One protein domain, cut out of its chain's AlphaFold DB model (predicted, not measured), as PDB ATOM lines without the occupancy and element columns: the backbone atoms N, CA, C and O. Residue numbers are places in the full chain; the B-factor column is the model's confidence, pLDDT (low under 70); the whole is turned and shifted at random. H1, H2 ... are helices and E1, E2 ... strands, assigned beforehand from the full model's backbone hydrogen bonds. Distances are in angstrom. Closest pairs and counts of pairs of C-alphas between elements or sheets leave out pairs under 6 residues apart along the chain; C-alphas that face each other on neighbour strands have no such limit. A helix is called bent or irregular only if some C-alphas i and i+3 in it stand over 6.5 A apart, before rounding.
ATOM      1  N   THR A   6      19.529 -39.096 -48.393       80.50
ATOM      2  CA  THR A   6      18.848 -37.808 -48.561       80.50
ATOM      3  C   THR A   6      19.219 -37.211 -49.911       80.50
ATOM      4  O   THR A   6      20.398 -37.117 -50.249       80.50
ATOM      5  N   GLN A   7      18.207 -36.817 -50.685       82.69
ATOM      6  CA  GLN A   7      18.384 -36.156 -51.973       82.69
ATOM      7  C   GLN A   7      18.713 -34.677 -51.762       82.69
ATOM      8  O   GLN A   7      17.942 -33.947 -51.142       82.69
ATOM      9  N   LEU A   8      19.819 -34.224 -52.337       75.38
ATOM     10  CA  LEU A   8      20.127 -32.810 -52.483       75.38
ATOM     11  C   LEU A   8      19.676 -32.329 -53.861       75.38
ATOM     12  O   LEU A   8      19.903 -32.995 -54.873       75.38
ATOM     13  N   ALA A   9      19.024 -31.171 -53.907       69.56
ATOM     14  CA  ALA A   9      18.601 -30.581 -55.169       69.56
ATOM     15  C   ALA A   9      19.826 -30.190 -56.015       69.56
ATOM     16  O   ALA A   9      20.734 -29.521 -55.529       69.56
ATOM     17  N   SER A  10      19.815 -30.594 -57.287       65.06
ATOM     18  CA  SER A  10      20.721 -30.110 -58.342       65.06
ATOM     19  C   SER A  10      22.220 -30.415 -58.192       65.06
ATOM     20  O   SER A  10      23.024 -29.793 -58.883       65.06
ATOM     21  N   ASN A  11      22.615 -31.392 -57.369       68.06
ATOM     22  CA  ASN A  11      24.022 -31.792 -57.233       68.06
ATOM     23  C   ASN A  11      24.362 -33.039 -58.063       68.06
ATOM     24  O   ASN A  11      23.651 -34.044 -58.025       68.06
ATOM     25  N   THR A  12      25.490 -32.996 -58.772       71.25
ATOM     26  CA  THR A  12      26.142 -34.180 -59.349       71.25
ATOM     27  C   THR A  12      27.096 -34.776 -58.321       71.25
ATOM     28  O   THR A  12      27.784 -34.037 -57.624       71.25
ATOM     29  N   GLY A  13      27.126 -36.101 -58.211       79.31
ATOM     30  CA  GLY A  13      27.982 -36.808 -57.262       79.31
ATOM     31  C   GLY A  13      28.695 -37.986 -57.911       79.31
ATOM     32  O   GLY A  13      28.334 -38.409 -59.015       79.31
ATOM     33  N   ASP A  14      29.664 -38.539 -57.199       80.94
ATOM     34  CA  ASP A  14      30.559 -39.566 -57.719       80.94
ATOM     35  C   ASP A  14      30.066 -40.977 -57.410       80.94
ATOM     36  O   ASP A  14      29.284 -41.221 -56.484       80.94
ATOM     37  N   ARG A  15      30.519 -41.931 -58.225       85.81
ATOM     38  CA  ARG A  15      30.294 -43.352 -57.975       85.81
ATOM     39  C   ARG A  15      31.499 -43.912 -57.233       85.81
ATOM     40  O   ARG A  15      32.469 -44.328 -57.863       85.81
ATOM     41  N   LEU A  16      31.406 -43.917 -55.912       84.50
ATOM     42  CA  LEU A  16      32.422 -44.461 -55.021       84.50
ATOM     43  C   LEU A  16      32.089 -45.906 -54.636       84.50
ATOM     44  O   LEU A  16      30.925 -46.309 -54.584       84.50
ATOM     45  N   THR A  17      33.126 -46.696 -54.383       89.75
ATOM     46  CA  THR A  17      32.993 -47.966 -53.656       89.75
ATOM     47  C   THR A  17      32.786 -47.688 -52.166       89.75
ATOM     48  O   THR A  17      33.165 -46.624 -51.683       89.75
ATOM     49  N   LEU A  18      32.228 -48.645 -51.418       88.00
ATOM     50  CA  LEU A  18      32.037 -48.487 -49.970       88.00
ATOM     51  C   LEU A  18      33.354 -48.180 -49.241       88.00
ATOM     52  O   LEU A  18      33.377 -47.311 -48.384       88.00
ATOM     53  N   GLU A  19      34.447 -48.839 -49.622       92.56
ATOM     54  CA  GLU A  19      35.769 -48.597 -49.035       92.56
ATOM     55  C   GLU A  19      36.243 -47.156 -49.273       92.56
ATOM     56  O   GLU A  19      36.752 -46.507 -48.369       92.56
ATOM     57  N   GLN A  20      36.027 -46.610 -50.474       92.50
ATOM     58  CA  GLN A  20      36.357 -45.213 -50.766       92.50
ATOM     59  C   GLN A  20      35.496 -44.237 -49.960       92.50
ATOM     60  O   GLN A  20      36.005 -43.215 -49.512       92.50
ATOM     61  N   GLU A  21      34.212 -44.541 -49.774       91.62
ATOM     62  CA  GLU A  21      33.334 -43.750 -48.907       91.62
ATOM     63  C   GLU A  21      33.807 -43.770 -47.452       91.62
ATOM     64  O   GLU A  21      33.898 -42.719 -46.828       91.62
ATOM     65  N   GLU A  22      34.131 -44.950 -46.922       89.19
ATOM     66  CA  GLU A  22      34.608 -45.123 -45.547       89.19
ATOM     67  C   GLU A  22      35.965 -44.439 -45.334       89.19
ATOM     68  O   GLU A  22      36.152 -43.786 -44.311       89.19
ATOM     69  N   ASN A  23      36.872 -44.489 -46.318       93.81
ATOM     70  CA  ASN A  23      38.143 -43.760 -46.280       93.81
ATOM     71  C   ASN A  23      37.930 -42.239 -46.260       93.81
ATOM     72  O   ASN A  23      38.553 -41.540 -45.465       93.81
ATOM     73  N   LEU A  24      37.019 -41.718 -47.091       91.88
ATOM     74  CA  LEU A  24      36.670 -40.294 -47.071       91.88
ATOM     75  C   LEU A  24      36.043 -39.886 -45.732       91.88
ATOM     76  O   LEU A  24      36.432 -38.862 -45.179       91.88
ATOM     77  N   GLU A  25      35.116 -40.682 -45.188       88.75
ATOM     78  CA  GLU A  25      34.495 -40.428 -43.878       88.75
ATOM     79  C   GLU A  25      35.531 -40.458 -42.742       88.75
ATOM     80  O   GLU A  25      35.495 -39.597 -41.859       88.75
ATOM     81  N   GLN A  26      36.469 -41.410 -42.774       88.06
ATOM     82  CA  GLN A  26      37.572 -41.510 -41.814       88.06
ATOM     83  C   GLN A  26      38.470 -40.267 -41.851       88.06
ATOM     84  O   GLN A  26      38.879 -39.780 -40.798       88.06
ATOM     85  N   ASP A  27      38.720 -39.725 -43.042       90.62
ATOM     86  CA  ASP A  27      39.499 -38.503 -43.250       90.62
ATOM     87  C   ASP A  27      38.655 -37.216 -43.109       90.62
ATOM     88  O   ASP A  27      39.080 -36.130 -43.504       90.62
ATOM     89  N   HIS A  28      37.459 -37.321 -42.518       84.81
ATOM     90  CA  HIS A  28      36.530 -36.218 -42.248       84.81
ATOM     91  C   HIS A  28      35.978 -35.497 -43.493       84.81
ATOM     92  O   HIS A  28      35.474 -34.374 -43.392       84.81
ATOM     93  N   TYR A  29      36.014 -36.134 -44.666       89.81
ATOM     94  CA  TYR A  29      35.390 -35.617 -45.880       89.81
ATOM     95  C   TYR A  29      33.909 -35.980 -45.968       89.81
ATOM     96  O   TYR A  29      33.459 -37.049 -45.561       89.81
ATOM     97  N   LEU A  30      33.154 -35.072 -46.586       87.94
ATOM     98  CA  LEU A  30      31.781 -35.309 -47.009       87.94
ATOM     99  C   LEU A  30      31.763 -35.606 -48.501       87.94
ATOM    100  O   LEU A  30      32.405 -34.903 -49.281       87.94
ATOM    101  N   PHE A  31      30.970 -36.588 -48.906       88.88
ATOM    102  CA  PHE A  31      30.759 -36.881 -50.319       88.88
ATOM    103  C   PHE A  31      29.276 -36.890 -50.685       88.88
ATOM    104  O   PHE A  31      28.380 -36.982 -49.840       88.88
ATOM    105  N   ILE A  32      29.036 -36.782 -51.989       89.19
ATOM    106  CA  ILE A  32      27.723 -36.885 -52.615       89.19
ATOM    107  C   ILE A  32      27.815 -38.028 -53.621       89.19
ATOM    108  O   ILE A  32      28.686 -38.027 -54.489       89.19
ATOM    109  N   ARG A  33      26.911 -39.003 -53.516       87.88
ATOM    110  CA  ARG A  33      26.775 -40.100 -54.478       87.88
ATOM    111  C   ARG A  33      26.131 -39.619 -55.769       87.88
ATOM    112  O   ARG A  33      25.377 -38.639 -55.797       87.88
ATOM    113  N   THR A  34      26.343 -40.378 -56.839       84.88
ATOM    114  CA  THR A  34      25.666 -40.164 -58.123       84.88
ATOM    115  C   THR A  34      24.151 -39.987 -57.969       84.88
ATOM    116  O   THR A  34      23.453 -40.763 -57.302       84.88
ATOM    117  N   GLY A  35      23.642 -38.949 -58.632       82.50
ATOM    118  CA  GLY A  35      22.253 -38.517 -58.521       82.50
ATOM    119  C   GLY A  35      21.998 -37.555 -57.363       82.50
ATOM    120  O   GLY A  35      20.840 -37.314 -57.063       82.50
ATOM    121  N   GLY A  36      23.032 -37.010 -56.713       84.12
ATOM    122  CA  GLY A  36      22.874 -35.962 -55.700       84.12
ATOM    123  C   GLY A  36      22.453 -36.491 -54.332       84.12
ATOM    124  O   GLY A  36      21.734 -35.810 -53.608       84.12
ATOM    125  N   ARG A  37      22.846 -37.718 -53.983       85.31
ATOM    126  CA  ARG A  37      22.374 -38.408 -52.774       85.31
ATOM    127  C   ARG A  37      23.458 -38.448 -51.709       85.31
ATOM    128  O   ARG A  37      24.601 -38.768 -52.009       85.31
ATOM    129  N   ILE A  38      23.102 -38.150 -50.465       88.56
ATOM    130  CA  ILE A  38      24.005 -38.269 -49.316       88.56
ATOM    131  C   ILE A  38      23.543 -39.421 -48.420       88.56
ATOM    132  O   ILE A  38      22.355 -39.473 -48.085       88.56
ATOM    133  N   PRO A  39      24.448 -40.313 -47.973       88.94
ATOM    134  CA  PRO A  39      24.119 -41.320 -46.971       88.94
ATOM    135  C   PRO A  39      23.668 -40.685 -45.652       88.94
ATOM    136  O   PRO A  39      24.361 -39.844 -45.077       88.94
ATOM    137  N   SER A  40      22.544 -41.139 -45.098       87.75
ATOM    138  CA  SER A  40      22.024 -40.616 -43.830       87.75
ATOM    139  C   SER A  40      22.996 -40.800 -42.662       87.75
ATOM    140  O   SER A  40      22.961 -40.000 -41.735       87.75
ATOM    141  N   ARG A  41      23.900 -41.792 -42.700       86.62
ATOM    142  CA  ARG A  41      24.940 -41.962 -41.665       86.62
ATOM    143  C   ARG A  41      25.877 -40.751 -41.569       86.62
ATOM    144  O   ARG A  41      26.193 -40.338 -40.459       86.62
ATOM    145  N   GLN A  42      26.223 -40.141 -42.705       87.19
ATOM    146  CA  GLN A  42      27.086 -38.962 -42.763       87.19
ATOM    147  C   GLN A  42      26.364 -37.748 -42.161       87.19
ATOM    148  O   GLN A  42      26.909 -37.050 -41.311       87.19
ATOM    149  N   LEU A  43      25.090 -37.549 -42.525       87.25
ATOM    150  CA  LEU A  43      24.256 -36.494 -41.937       87.25
ATOM    151  C   LEU A  43      24.046 -36.702 -40.435       87.25
ATOM    152  O   LEU A  43      24.136 -35.748 -39.669       87.25
ATOM    153  N   ASN A  44      23.797 -37.937 -40.000       88.44
ATOM    154  CA  ASN A  44      23.647 -38.268 -38.586       88.44
ATOM    155  C   ASN A  44      24.933 -37.985 -37.803       88.44
ATOM    156  O   ASN A  44      24.846 -37.480 -36.688       88.44
ATOM    157  N   GLY A  45      26.104 -38.268 -38.385       87.31
ATOM    158  CA  GLY A  45      27.399 -37.919 -37.805       87.31
ATOM    159  C   GLY A  45      27.541 -36.413 -37.588       87.31
ATOM    160  O   GLY A  45      27.827 -35.984 -36.474       87.31
ATOM    161  N   ILE A  46      27.230 -35.606 -38.611       87.62
ATOM    162  CA  ILE A  46      27.235 -34.136 -38.513       87.62
ATOM    163  C   ILE A  46      26.262 -33.648 -37.430       87.62
ATOM    164  O   ILE A  46      26.624 -32.838 -36.580       87.62
ATOM    165  N   TRP A  47      25.023 -34.145 -37.435       91.12
ATOM    166  CA  TRP A  47      24.020 -33.759 -36.441       91.12
ATOM    167  C   TRP A  47      24.430 -34.135 -35.019       91.12
ATOM    168  O   TRP A  47      24.157 -33.379 -34.086       91.12
ATOM    169  N   LEU A  48      25.062 -35.294 -34.841       92.38
ATOM    170  CA  LEU A  48      25.587 -35.715 -33.550       92.38
ATOM    171  C   LEU A  48      26.719 -34.788 -33.100       92.38
ATOM    172  O   LEU A  48      26.686 -34.340 -31.957       92.38
ATOM    173  N   GLN A  49      27.653 -34.453 -33.994       92.19
ATOM    174  CA  GLN A  49      28.735 -33.515 -33.706       92.19
ATOM    175  C   GLN A  49      28.184 -32.157 -33.263       92.19
ATOM    176  O   GLN A  49      28.520 -31.701 -32.177       92.19
ATOM    177  N   PHE A  50      27.245 -31.570 -34.015       94.50
ATOM    178  CA  PHE A  50      26.631 -30.293 -33.635       94.50
ATOM    179  C   PHE A  50      25.961 -30.335 -32.260       94.50
ATOM    180  O   PHE A  50      26.094 -29.394 -31.483       94.50
ATOM    181  N   LYS A  51      25.259 -31.427 -31.936       95.38
ATOM    182  CA  LYS A  51      24.626 -31.585 -30.619       95.38
ATOM    183  C   LYS A  51      25.647 -31.739 -29.495       95.38
ATOM    184  O   LYS A  51      25.418 -31.222 -28.405       95.38
ATOM    185  N   ILE A  52      26.743 -32.457 -29.742       94.75
ATOM    186  CA  ILE A  52      27.843 -32.593 -28.781       94.75
ATOM    187  C   ILE A  52      28.503 -31.233 -28.559       94.75
ATOM    188  O   ILE A  52      28.683 -30.852 -27.408       94.75
ATOM    189  N   ASP A  53      28.795 -30.489 -29.624       95.31
ATOM    190  CA  ASP A  53      29.427 -29.169 -29.549       95.31
ATOM    191  C   ASP A  53      28.541 -28.162 -28.806       95.31
ATOM    192  O   ASP A  53      29.013 -27.426 -27.940       95.31
ATOM    193  N   GLU A  54      27.236 -28.153 -29.097       95.06
ATOM    194  CA  GLU A  54      26.272 -27.307 -28.395       95.06
ATOM    195  C   GLU A  54      26.220 -27.638 -26.900       95.06
ATOM    196  O   GLU A  54      26.302 -26.733 -26.067       95.06
ATOM    197  N   LEU A  55      26.126 -28.926 -26.553       91.88
ATOM    198  CA  LEU A  55      26.104 -29.370 -25.163       91.88
ATOM    199  C   LEU A  55      27.426 -29.058 -24.451       91.88
ATOM    200  O   LEU A  55      27.410 -28.591 -23.314       91.88
ATOM    201  N   ALA A  56      28.564 -29.290 -25.102       92.12
ATOM    202  CA  ALA A  56      29.884 -28.997 -24.556       92.12
ATOM    203  C   ALA A  56      30.030 -27.504 -24.247       92.12
ATOM    204  O   ALA A  56      30.436 -27.154 -23.140       92.12
ATOM    205  N   ARG A  57      29.608 -26.631 -25.169       94.44
ATOM    206  CA  ARG A  57      29.602 -25.179 -24.958       94.44
ATOM    207  C   ARG A  57      28.698 -24.774 -23.792       94.44
ATOM    208  O   ARG A  57      29.108 -23.993 -22.940       94.44
ATOM    209  N   GLN A  58      27.490 -25.336 -23.705       91.75
ATOM    210  CA  GLN A  58      26.590 -25.088 -22.572       91.75
ATOM    211  C   GLN A  58      27.217 -25.522 -21.239       91.75
ATOM    212  O   GLN A  58      27.118 -24.801 -20.244       91.75
ATOM    213  N   LEU A  59      27.879 -26.681 -21.200       90.62
ATOM    214  CA  LEU A  59      28.569 -27.169 -20.006       90.62
ATOM    215  C   LEU A  59      29.773 -26.288 -19.645       90.62
ATOM    216  O   LEU A  59      29.976 -26.008 -18.469       90.62
ATOM    217  N   GLU A  60      30.542 -25.808 -20.620       91.62
ATOM    218  CA  GLU A  60      31.674 -24.905 -20.385       91.62
ATOM    219  C   GLU A  60      31.234 -23.568 -19.765       91.62
ATOM    220  O   GLU A  60      31.903 -23.028 -18.877       91.62
ATOM    221  N   GLU A  61      30.077 -23.051 -20.180       91.50
ATOM    222  CA  GLU A  61      29.501 -21.814 -19.648       91.50
ATOM    223  C   GLU A  61      28.898 -21.996 -18.239       91.50
ATOM    224  O   GLU A  61      28.928 -21.064 -17.434       91.50
ATOM    225  N   THR A  62      28.370 -23.184 -17.913       91.56
ATOM    226  CA  THR A  62      27.520 -23.398 -16.720       91.56
ATOM    227  C   THR A  62      28.096 -24.327 -15.653       91.56
ATOM    228  O   THR A  62      27.578 -24.366 -14.533       91.56
TER     229      THR A  62
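What this domain is: This is residues 6 to 62 of the 135 residues of an uncharacterized protein of Acetobacter oryzoeni (UniProt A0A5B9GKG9). A small head of loops with one short helix, and a long helix that leaves it as a straight arm: that is the main picture. The head holds H1, the three-residue strand E1 and the loops round them; from it H2 runs outward, and residues 47 to 62 of H2 stick out free, while the body without them spans 26 by 20 by 12 A. The printed part has 57 residues, with two named helices and one named strand in the order H1, E1, H2; it is mostly helix, and no two named strands pair. The whole is loose, with a radius of gyration of the C-alphas of 14.5 A, and flat, spanning 46 by 25 by 12 A.

How they stand to each other: Begin with H2, residues 40 to 62, the longest helix. Look next at H1, residues 18 to 26: it is close to H2 but not clearly touching, and the closest C-alphas, those of Glu 25 and Gln 42, are 7.6 A apart. The two helices run the same way at a shallow tilt of 14 degrees, yet their centres are 22.0 A apart. Just before H2 you find E1, residues 37 to 39, which meets H2 only through their tight link, with 0 residues between them. H1 and E1 are apart. E1 pairs with no named strand, but residues 6 to 7 pair antiparallel with its residues 37 to 38. In H1 and H2 every O i to N i+4 pair is within hydrogen-bond range.

Where its parts are: Find C-alpha 40 at (22.024, -40.616, -43.830); from there H2 runs 32.6 A to C-alpha 62 at (27.520, -23.398, -16.720). Go back to C-alpha 18 at (32.037, -48.487, -49.970), where H1 begins; it covers 12.1 A to the C-alpha of Gln 26. E1 goes from Arg 37 to Pro 39, 6.7 A from first to last C-alpha. Neither helix is bent.

The domain as a whole: The two C-alphas farthest apart, those of Arg 15 and Thr 62, are 45.9 A from each other. Without residues 47 to 62, which stand free, the body has 41 residues and spans 26 by 20 by 12 A, with a radius of gyration of 9.7 A. The printed part has no cut, and no link is long; the link from H1 to E1 is short, with 10 residues. Residues 6 to 17 hold no named element, and their C-alphas lie 11 to 18 A from the mean of the C-alphas. Look there at residues 9 to 11, where pLDDT is under 70; the mean pLDDT of the printed part is 87.4.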